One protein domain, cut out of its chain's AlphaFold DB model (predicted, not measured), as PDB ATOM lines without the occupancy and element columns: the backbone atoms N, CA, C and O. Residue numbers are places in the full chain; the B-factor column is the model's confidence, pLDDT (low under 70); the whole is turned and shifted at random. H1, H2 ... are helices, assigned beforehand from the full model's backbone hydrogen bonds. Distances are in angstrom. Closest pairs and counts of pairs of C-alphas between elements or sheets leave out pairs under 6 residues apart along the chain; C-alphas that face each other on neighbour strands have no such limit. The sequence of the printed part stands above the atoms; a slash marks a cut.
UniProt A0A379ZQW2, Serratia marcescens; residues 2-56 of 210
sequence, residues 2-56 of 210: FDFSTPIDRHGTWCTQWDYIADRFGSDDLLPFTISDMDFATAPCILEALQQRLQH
ATOM      1  N   PHE A   2      -3.164   6.320  15.564       92.38
ATOM      2  CA  PHE A   2      -3.969   7.281  16.326       92.38
ATOM      3  C   PHE A   2      -3.156   7.810  17.510       92.38
ATOM      4  O   PHE A   2      -2.362   7.060  18.078       92.38
ATOM      5  N   ASP A   3      -3.351   9.079  17.858       93.44
ATOM      6  CA  ASP A   3      -2.759   9.692  19.045       93.44
ATOM      7  C   ASP A   3      -3.769   9.653  20.197       93.44
ATOM      8  O   ASP A   3      -4.795  10.327  20.158       93.44
ATOM      9  N   PHE A   4      -3.468   8.836  21.204       95.75
ATOM     10  CA  PHE A   4      -4.228   8.728  22.452       95.75
ATOM     11  C   PHE A   4      -3.463   9.323  23.645       95.75
ATOM     12  O   PHE A   4      -3.854   9.127  24.791       95.75
ATOM     13  N   SER A   5      -2.322   9.974  23.400       96.00
ATOM     14  CA  SER A   5      -1.443  10.521  24.440       96.00
ATOM     15  C   SER A   5      -1.598  12.024  24.603       96.00
ATOM     16  O   SER A   5      -1.388  12.524  25.706       96.00
ATOM     17  N   THR A   6      -1.959  12.743  23.538       94.81
ATOM     18  CA  THR A   6      -2.241  14.179  23.622       94.81
ATOM     19  C   THR A   6      -3.515  14.424  24.435       94.81
ATOM     20  O   THR A   6      -4.590  13.998  24.004       94.81
ATOM     21  N   PRO A   7      -3.434  15.122  25.585       94.44
ATOM     22  CA  PRO A   7      -4.619  15.497  26.344       94.44
ATOM     23  C   PRO A   7      -5.473  16.484  25.550       94.44
ATOM     24  O   PRO A   7      -4.949  17.410  24.926       94.44
ATOM     25  N   ILE A   8      -6.789  16.309  25.608       94.94
ATOM     26  CA  ILE A   8      -7.756  17.222  25.002       94.94
ATOM     27  C   ILE A   8      -8.511  17.905  26.131       94.94
ATOM     28  O   ILE A   8      -9.185  17.243  26.917       94.94
ATOM     29  N   ASP A   9      -8.394  19.227  26.206       95.00
ATOM     30  CA  ASP A   9      -9.162  20.012  27.165       95.00
ATOM     31  C   ASP A   9     -10.644  20.014  26.767       95.00
ATOM     32  O   ASP A   9     -11.004  20.384  25.646       95.00
ATOM     33  N   ARG A  10     -11.498  19.560  27.687       94.69
ATOM     34  CA  ARG A  10     -12.952  19.489  27.508       94.69
ATOM     35  C   ARG A  10     -13.707  20.533  28.326       94.69
ATOM     36  O   ARG A  10     -14.939  20.537  28.272       94.69
ATOM     37  N   HIS A  11     -13.024  21.421  29.046       94.25
ATOM     38  CA  HIS A  11     -13.698  22.505  29.758       94.25
ATOM     39  C   HIS A  11     -14.380  23.473  28.783       94.25
ATOM     40  O   HIS A  11     -13.883  23.755  27.690       94.25
ATOM     41  N   GLY A  12     -15.546  23.986  29.175       94.94
ATOM     42  CA  GLY A  12     -16.355  24.892  28.355       94.94
ATOM     43  C   GLY A  12     -17.034  24.218  27.158       94.94
ATOM     44  O   GLY A  12     -17.549  24.914  26.279       94.94
ATOM     45  N   THR A  13     -17.053  22.881  27.111       95.50
ATOM     46  CA  THR A  13     -17.746  22.112  26.060       95.50
ATOM     47  C   THR A  13     -19.162  21.697  26.460       95.50
ATOM     48  O   THR A  13     -19.877  21.108  25.647       95.50
ATOM     49  N   TRP A  14     -19.583  22.043  27.680       94.50
ATOM     50  CA  TRP A  14     -20.847  21.652  28.307       94.50
ATOM     51  C   TRP A  14     -20.944  20.140  28.538       94.50
ATOM     52  O   TRP A  14     -22.027  19.553  28.470       94.50
ATOM     53  N   CYS A  15     -19.810  19.483  28.791       93.12
ATOM     54  CA  CYS A  15     -19.775  18.041  29.002       93.12
ATOM     55  C   CYS A  15     -20.064  17.680  30.464       93.12
ATOM     56  O   CYS A  15     -19.537  18.288  31.393       93.12
ATOM     57  N   THR A  16     -20.879  16.643  30.686       92.12
ATOM     58  CA  THR A  16     -21.246  16.186  32.039       92.12
ATOM     59  C   THR A  16     -20.030  15.821  32.887       92.12
ATOM     60  O   THR A  16     -20.040  16.025  34.095       92.12
ATOM     61  N   GLN A  17     -18.994  15.266  32.255       91.12
ATOM     62  CA  GLN A  17     -17.815  14.762  32.944       91.12
ATOM     63  C   GLN A  17     -16.985  15.875  33.605       91.12
ATOM     64  O   GLN A  17     -16.612  15.712  34.765       91.12
ATOM     65  N   TRP A  18     -16.717  16.974  32.891       92.75
ATOM     66  CA  TRP A  18     -15.819  18.042  33.352       92.75
ATOM     67  C   TRP A  18     -16.572  19.290  33.828       92.75
ATOM     68  O   TRP A  18     -16.307  19.777  34.921       92.75
ATOM     69  N   ASP A  19     -17.555  19.776  33.061       92.94
ATOM     70  CA  ASP A  19     -18.212  21.065  33.340       92.94
ATOM     71  C   ASP A  19     -19.308  20.980  34.418       92.94
ATOM     72  O   ASP A  19     -19.690  21.995  34.993       92.94
ATOM     73  N   TYR A  20     -19.817  19.776  34.703       93.12
ATOM     74  CA  TYR A  20     -20.928  19.539  35.640       93.12
ATOM     75  C   TYR A  20     -20.568  18.567  36.771       93.12
ATOM     76  O   TYR A  20     -21.427  17.908  37.359       93.12
ATOM     77  N   ILE A  21     -19.281  18.451  37.095       91.88
ATOM     78  CA  ILE A  21     -18.801  17.517  38.118       91.88
ATOM     79  C   ILE A  21     -19.345  17.839  39.518       91.88
ATOM     80  O   ILE A  21     -19.677  16.930  40.289       91.88
ATOM     81  N   ALA A  22     -19.531  19.124  39.820       92.94
ATOM     82  CA  ALA A  22     -20.074  19.584  41.091       92.94
ATOM     83  C   ALA A  22     -21.534  19.172  41.309       92.94
ATOM     84  O   ALA A  22     -21.904  18.882  42.446       92.94
ATOM     85  N   ASP A  23     -22.339  19.026  40.251       91.75
ATOM     86  CA  ASP A  23     -23.721  18.536  40.364       91.75
ATOM     87  C   ASP A  23     -23.773  17.129  40.977       91.75
ATOM     88  O   ASP A  23     -24.740  16.756  41.647       91.75
ATOM     89  N   ARG A  24     -22.718  16.336  40.751       85.12
ATOM     90  CA  ARG A  24     -22.623  14.950  41.214       85.12
ATOM     91  C   ARG A  24     -21.859  14.804  42.528       85.12
ATOM     92  O   ARG A  24     -22.209  13.926  43.317       85.12
ATOM     93  N   PHE A  25     -20.831  15.620  42.760       92.19
ATOM     94  CA  PHE A  25     -19.907  15.453  43.896       92.19
ATOM     95  C   PHE A  25     -19.853  16.641  44.865       92.19
ATOM     96  O   PHE A  25     -19.181  16.553  45.889       92.19
ATOM     97  N   GLY A  26     -20.562  17.736  44.581       93.88
ATOM     98  CA  GLY A  26     -20.615  18.931  45.430       93.88
ATOM     99  C   GLY A  26     -19.338  19.776  45.441       93.88
ATOM    100  O   GLY A  26     -19.220  20.662  46.283       93.88
ATOM    101  N   SER A  27     -18.389  19.504  44.543       92.56
ATOM    102  CA  SER A  27     -17.150  20.268  44.385       92.56
ATOM    103  C   SER A  27     -16.837  20.458  42.910       92.56
ATOM    104  O   SER A  27     -16.912  19.501  42.136       92.56
ATOM    105  N   ASP A  28     -16.444  21.678  42.561       87.81
ATOM    106  CA  ASP A  28     -15.804  21.994  41.286       87.81
ATOM    107  C   ASP A  28     -14.354  21.460  41.275       87.81
ATOM    108  O   ASP A  28     -13.841  21.026  42.312       87.81
ATOM    109  N   ASP A  29     -13.701  21.512  40.109       84.00
ATOM    110  CA  ASP A  29     -12.257  21.254  39.917       84.00
ATOM    111  C   ASP A  29     -11.763  19.880  40.422       84.00
ATOM    112  O   ASP A  29     -10.656  19.710  40.936       84.00
ATOM    113  N   LEU A  30     -12.613  18.861  40.299       91.38
ATOM    114  CA  LEU A  30     -12.220  17.470  40.510       91.38
ATOM    115  C   LEU A  30     -11.726  16.869  39.188       91.38
ATOM    116  O   LEU A  30     -12.230  17.208  38.125       91.38
ATOM    117  N   LEU A  31     -10.787  15.918  39.253       91.62
ATOM    118  CA  LEU A  31     -10.395  15.111  38.093       91.62
ATOM    119  C   LEU A  31     -11.392  13.945  37.917       91.62
ATOM    120  O   LEU A  31     -11.407  13.037  38.760       91.62
ATOM    121  N   PRO A  32     -12.240  13.936  36.872       89.25
ATOM    122  CA  PRO A  32     -13.290  12.935  36.749       89.25
ATOM    123  C   PRO A  32     -12.816  11.594  36.181       89.25
ATOM    124  O   PRO A  32     -12.237  11.526  35.106       89.25
ATOM    125  N   PHE A  33     -13.248  10.506  36.822       89.88
ATOM    126  CA  PHE A  33     -13.276   9.153  36.248       89.88
ATOM    127  C   PHE A  33     -14.657   8.527  36.475       89.88
ATOM    128  O   PHE A  33     -14.811   7.616  37.289       89.88
ATOM    129  N   THR A  34     -15.702   9.109  35.870       85.12
ATOM    130  CA  THR A  34     -17.072   8.923  36.396       85.12
ATOM    131  C   THR A  34     -18.148   8.564  35.378       85.12
ATOM    132  O   THR A  34     -19.102   7.877  35.760       85.12
ATOM    133  N   ILE A  35     -18.049   9.032  34.132       87.00
ATOM    134  CA  ILE A  35     -19.022   8.779  33.062       87.00
ATOM    135  C   ILE A  35     -18.329   7.969  31.969       87.00
ATOM    136  O   ILE A  35     -17.140   8.120  31.726       87.00
ATOM    137  N   SER A  36     -19.070   7.072  31.324       90.81
ATOM    138  CA  SER A  36     -18.551   6.208  30.263       90.81
ATOM    139  C   SER A  36     -18.575   6.894  28.889       90.81
ATOM    140  O   SER A  36     -19.114   6.340  27.934       90.81
ATOM    141  N   ASP A  37     -18.005   8.099  28.804       93.62
ATOM    142  CA  ASP A  37     -17.496   8.675  27.553       93.62
ATOM    143  C   ASP A  37     -15.955   8.724  27.601       93.62
ATOM    144  O   ASP A  37     -15.351   8.201  28.539       93.62
ATOM    145  N   MET A  38     -15.295   9.223  26.554       94.56
ATOM    146  CA  MET A  38     -13.830   9.198  26.457       94.56
ATOM    147  C   MET A  38     -13.263  10.604  26.287       94.56
ATOM    148  O   MET A  38     -13.816  11.411  25.543       94.56
ATOM    149  N   ASP A  39     -12.090  10.848  26.869       95.50
ATOM    150  CA  ASP A  39     -11.291  12.063  26.645       95.50
ATOM    151  C   ASP A  39     -10.369  11.929  25.412       95.50
ATOM    152  O   ASP A  39      -9.254  12.446  25.376       95.50
ATOM    153  N   PHE A  40     -10.835  11.217  24.380       95.75
ATOM    154  CA  PHE A  40     -10.140  11.045  23.103       95.75
ATOM    155  C   PHE A  40     -10.887  11.738  21.971       95.75
ATOM    156  O   PHE A  40     -12.118  11.793  21.953       95.75
ATOM    157  N   ALA A  41     -10.140  12.211  20.974       95.31
ATOM    158  CA  ALA A  41     -10.742  12.705  19.747       95.31
ATOM    159  C   ALA A  41     -11.458  11.566  19.013       95.31
ATOM    160  O   ALA A  41     -10.938  10.457  18.870       95.31
ATOM    161  N   THR A  42     -12.637  11.874  18.478       95.94
ATOM    162  CA  THR A  42     -13.334  11.003  17.533       95.94
ATOM    163  C   THR A  42     -12.428  10.681  16.338       95.94
ATOM    164  O   THR A  42     -11.689  11.542  15.859       95.94
ATOM    165  N   ALA A  43     -12.499   9.448  15.827       96.38
ATOM    166  CA  ALA A  43     -11.686   9.014  14.692       96.38
ATOM    167  C   ALA A  43     -11.823   9.967  13.476       96.38
ATOM    168  O   ALA A  43     -12.949  10.359  13.148       96.38
ATOM    169  N   PRO A  44     -10.725  10.296  12.757       96.62
ATOM    170  CA  PRO A  44     -10.754  11.274  11.666       96.62
ATOM    171  C   PRO A  44     -11.784  10.969  10.578       96.62
ATOM    172  O   PRO A  44     -12.488  11.870  10.144       96.62
ATOM    173  N   CYS A  45     -11.966   9.696  10.214       97.12
ATOM    174  CA  CYS A  45     -12.947   9.293   9.204       97.12
ATOM    175  C   CYS A  45     -14.401   9.642   9.583       97.12
ATOM    176  O   CYS A  45     -15.214   9.928   8.708       97.12
ATOM    177  N   ILE A  46     -14.737   9.658  10.879       97.88
ATOM    178  CA  ILE A  46     -16.063  10.071  11.357       97.88
ATOM    179  C   ILE A  46     -16.196  11.593  11.244       97.88
ATOM    180  O   ILE A  46     -17.220  12.088  10.774       97.88
ATOM    181  N   LEU A  47     -15.158  12.341  11.638       97.88
ATOM    182  CA  LEU A  47     -15.139  13.802  11.523       97.88
ATOM    183  C   LEU A  47     -15.242  14.250  10.059       97.88
ATOM    184  O   LEU A  47     -16.024  15.146   9.750       97.88
ATOM    185  N   GLU A  48     -14.518  13.593   9.154       98.25
ATOM    186  CA  GLU A  48     -14.569  13.836   7.708       98.25
ATOM    187  C   GLU A  48     -15.972  13.579   7.139       98.25
ATOM    188  O   GLU A  48     -16.511  14.431   6.430       98.25
ATOM    189  N   ALA A  49     -16.611  12.460   7.502       97.88
ATOM    190  CA  ALA A  49     -17.973  12.150   7.063       97.88
ATOM    191  C   ALA A  49     -18.996  13.193   7.554       97.88
ATOM    192  O   ALA A  49     -19.871  13.623   6.794       97.88
ATOM    193  N   LEU A  50     -18.868  13.650   8.806       98.12
ATOM    194  CA  LEU A  50     -19.708  14.717   9.358       98.12
ATOM    195  C   LEU A  50     -19.479  16.048   8.629       98.12
ATOM    196  O   LEU A  50     -20.443  16.710   8.245       98.12
ATOM    197  N   GLN A  51     -18.225  16.426   8.384       98.31
ATOM    198  CA  GLN A  51     -17.883  17.642   7.643       98.31
ATOM    199  C   GLN A  51     -18.437  17.606   6.217       98.31
ATOM    200  O   GLN A  51     -19.079  18.563   5.783       98.31
ATOM    201  N   GLN A  52     -18.263  16.490   5.507       98.12
ATOM    202  CA  GLN A  52     -18.823  16.299   4.172       98.12
ATOM    203  C   GLN A  52     -20.353  16.409   4.189       98.12
ATOM    204  O   GLN A  52     -20.941  17.078   3.335       98.12
ATOM    205  N   ARG A  53     -21.021  15.811   5.186       96.94
ATOM    206  CA  ARG A  53     -22.478  15.920   5.328       96.94
ATOM    207  C   ARG A  53     -22.926  17.366   5.540       96.94
ATOM    208  O   ARG A  53     -23.963  17.760   4.992       96.94
ATOM    209  N   LEU A  54     -22.171  18.144   6.314       98.00
ATOM    210  CA  LEU A  54     -22.455  19.555   6.578       98.00
ATOM    211  C   LEU A  54     -22.257  20.438   5.339       98.00
ATOM    212  O   LEU A  54     -23.045  21.361   5.138       98.00
ATOM    213  N   GLN A  55     -21.291  20.123   4.467       98.25
ATOM    214  CA  GLN A  55     -21.044  20.878   3.226       98.25
ATOM    215  C   GLN A  55     -22.253  20.921   2.278       98.25
ATOM    216  O   GLN A  55     -22.401  21.878   1.524       98.25
ATOM    217  N   HIS A  56     -23.157  19.934   2.330       97.94
ATOM    218  CA  HIS A  56     -24.396  19.963   1.543       97.94
ATOM    219  C   HIS A  56     -25.323  21.136   1.942       97.94
ATOM    220  O   HIS A  56     -26.119  21.606   1.131       97.94
TER     221      HIS A  56
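What this domain is: This is residues 2 to 56 of the 210 residues of a protein of Serratia marcescens (UniProt A0A379ZQW2). This is a loose, elongated chain with little regular structure, in which helix H2 sticks out at one end with residues 45 to 55 and the short helix H1 sits in a body of loops towards the other end. The printed part has 55 residues with two named helices, H1 then H2, and no named strand; the class is all helix, with 17 residues in named elements. The radius of gyration of the C-alphas is 14.4 A, and the spans are 43 by 26 by 17 A.

How they stand to each other: H2, residues 44 to 55, and H1, residues 21 to 25, are apart. Residues 45 to 56, of which 45 to 55 belong to H2, stand free. In H1 and H2 every O i to N i+4 pair is within hydrogen-bond range.

Where its parts are: H2 runs 16.4 A from C-alpha 44 at (-10.754, 11.274, 11.666) to C-alpha 55 at (-21.044, 20.878, 3.226). H1 spans 6.2 A from C-alpha 21 at (-18.801, 17.517, 38.118). Residues 2 to 20 and 26 to 43 hold no named element.

The domain as a whole: The C-alphas of Gly 26 and His 56, the two farthest apart, are 44.1 A apart. The link from H1 to H2, 18 residues, is long. The printed part has no cut, and no printed residue is under pLDDT 70.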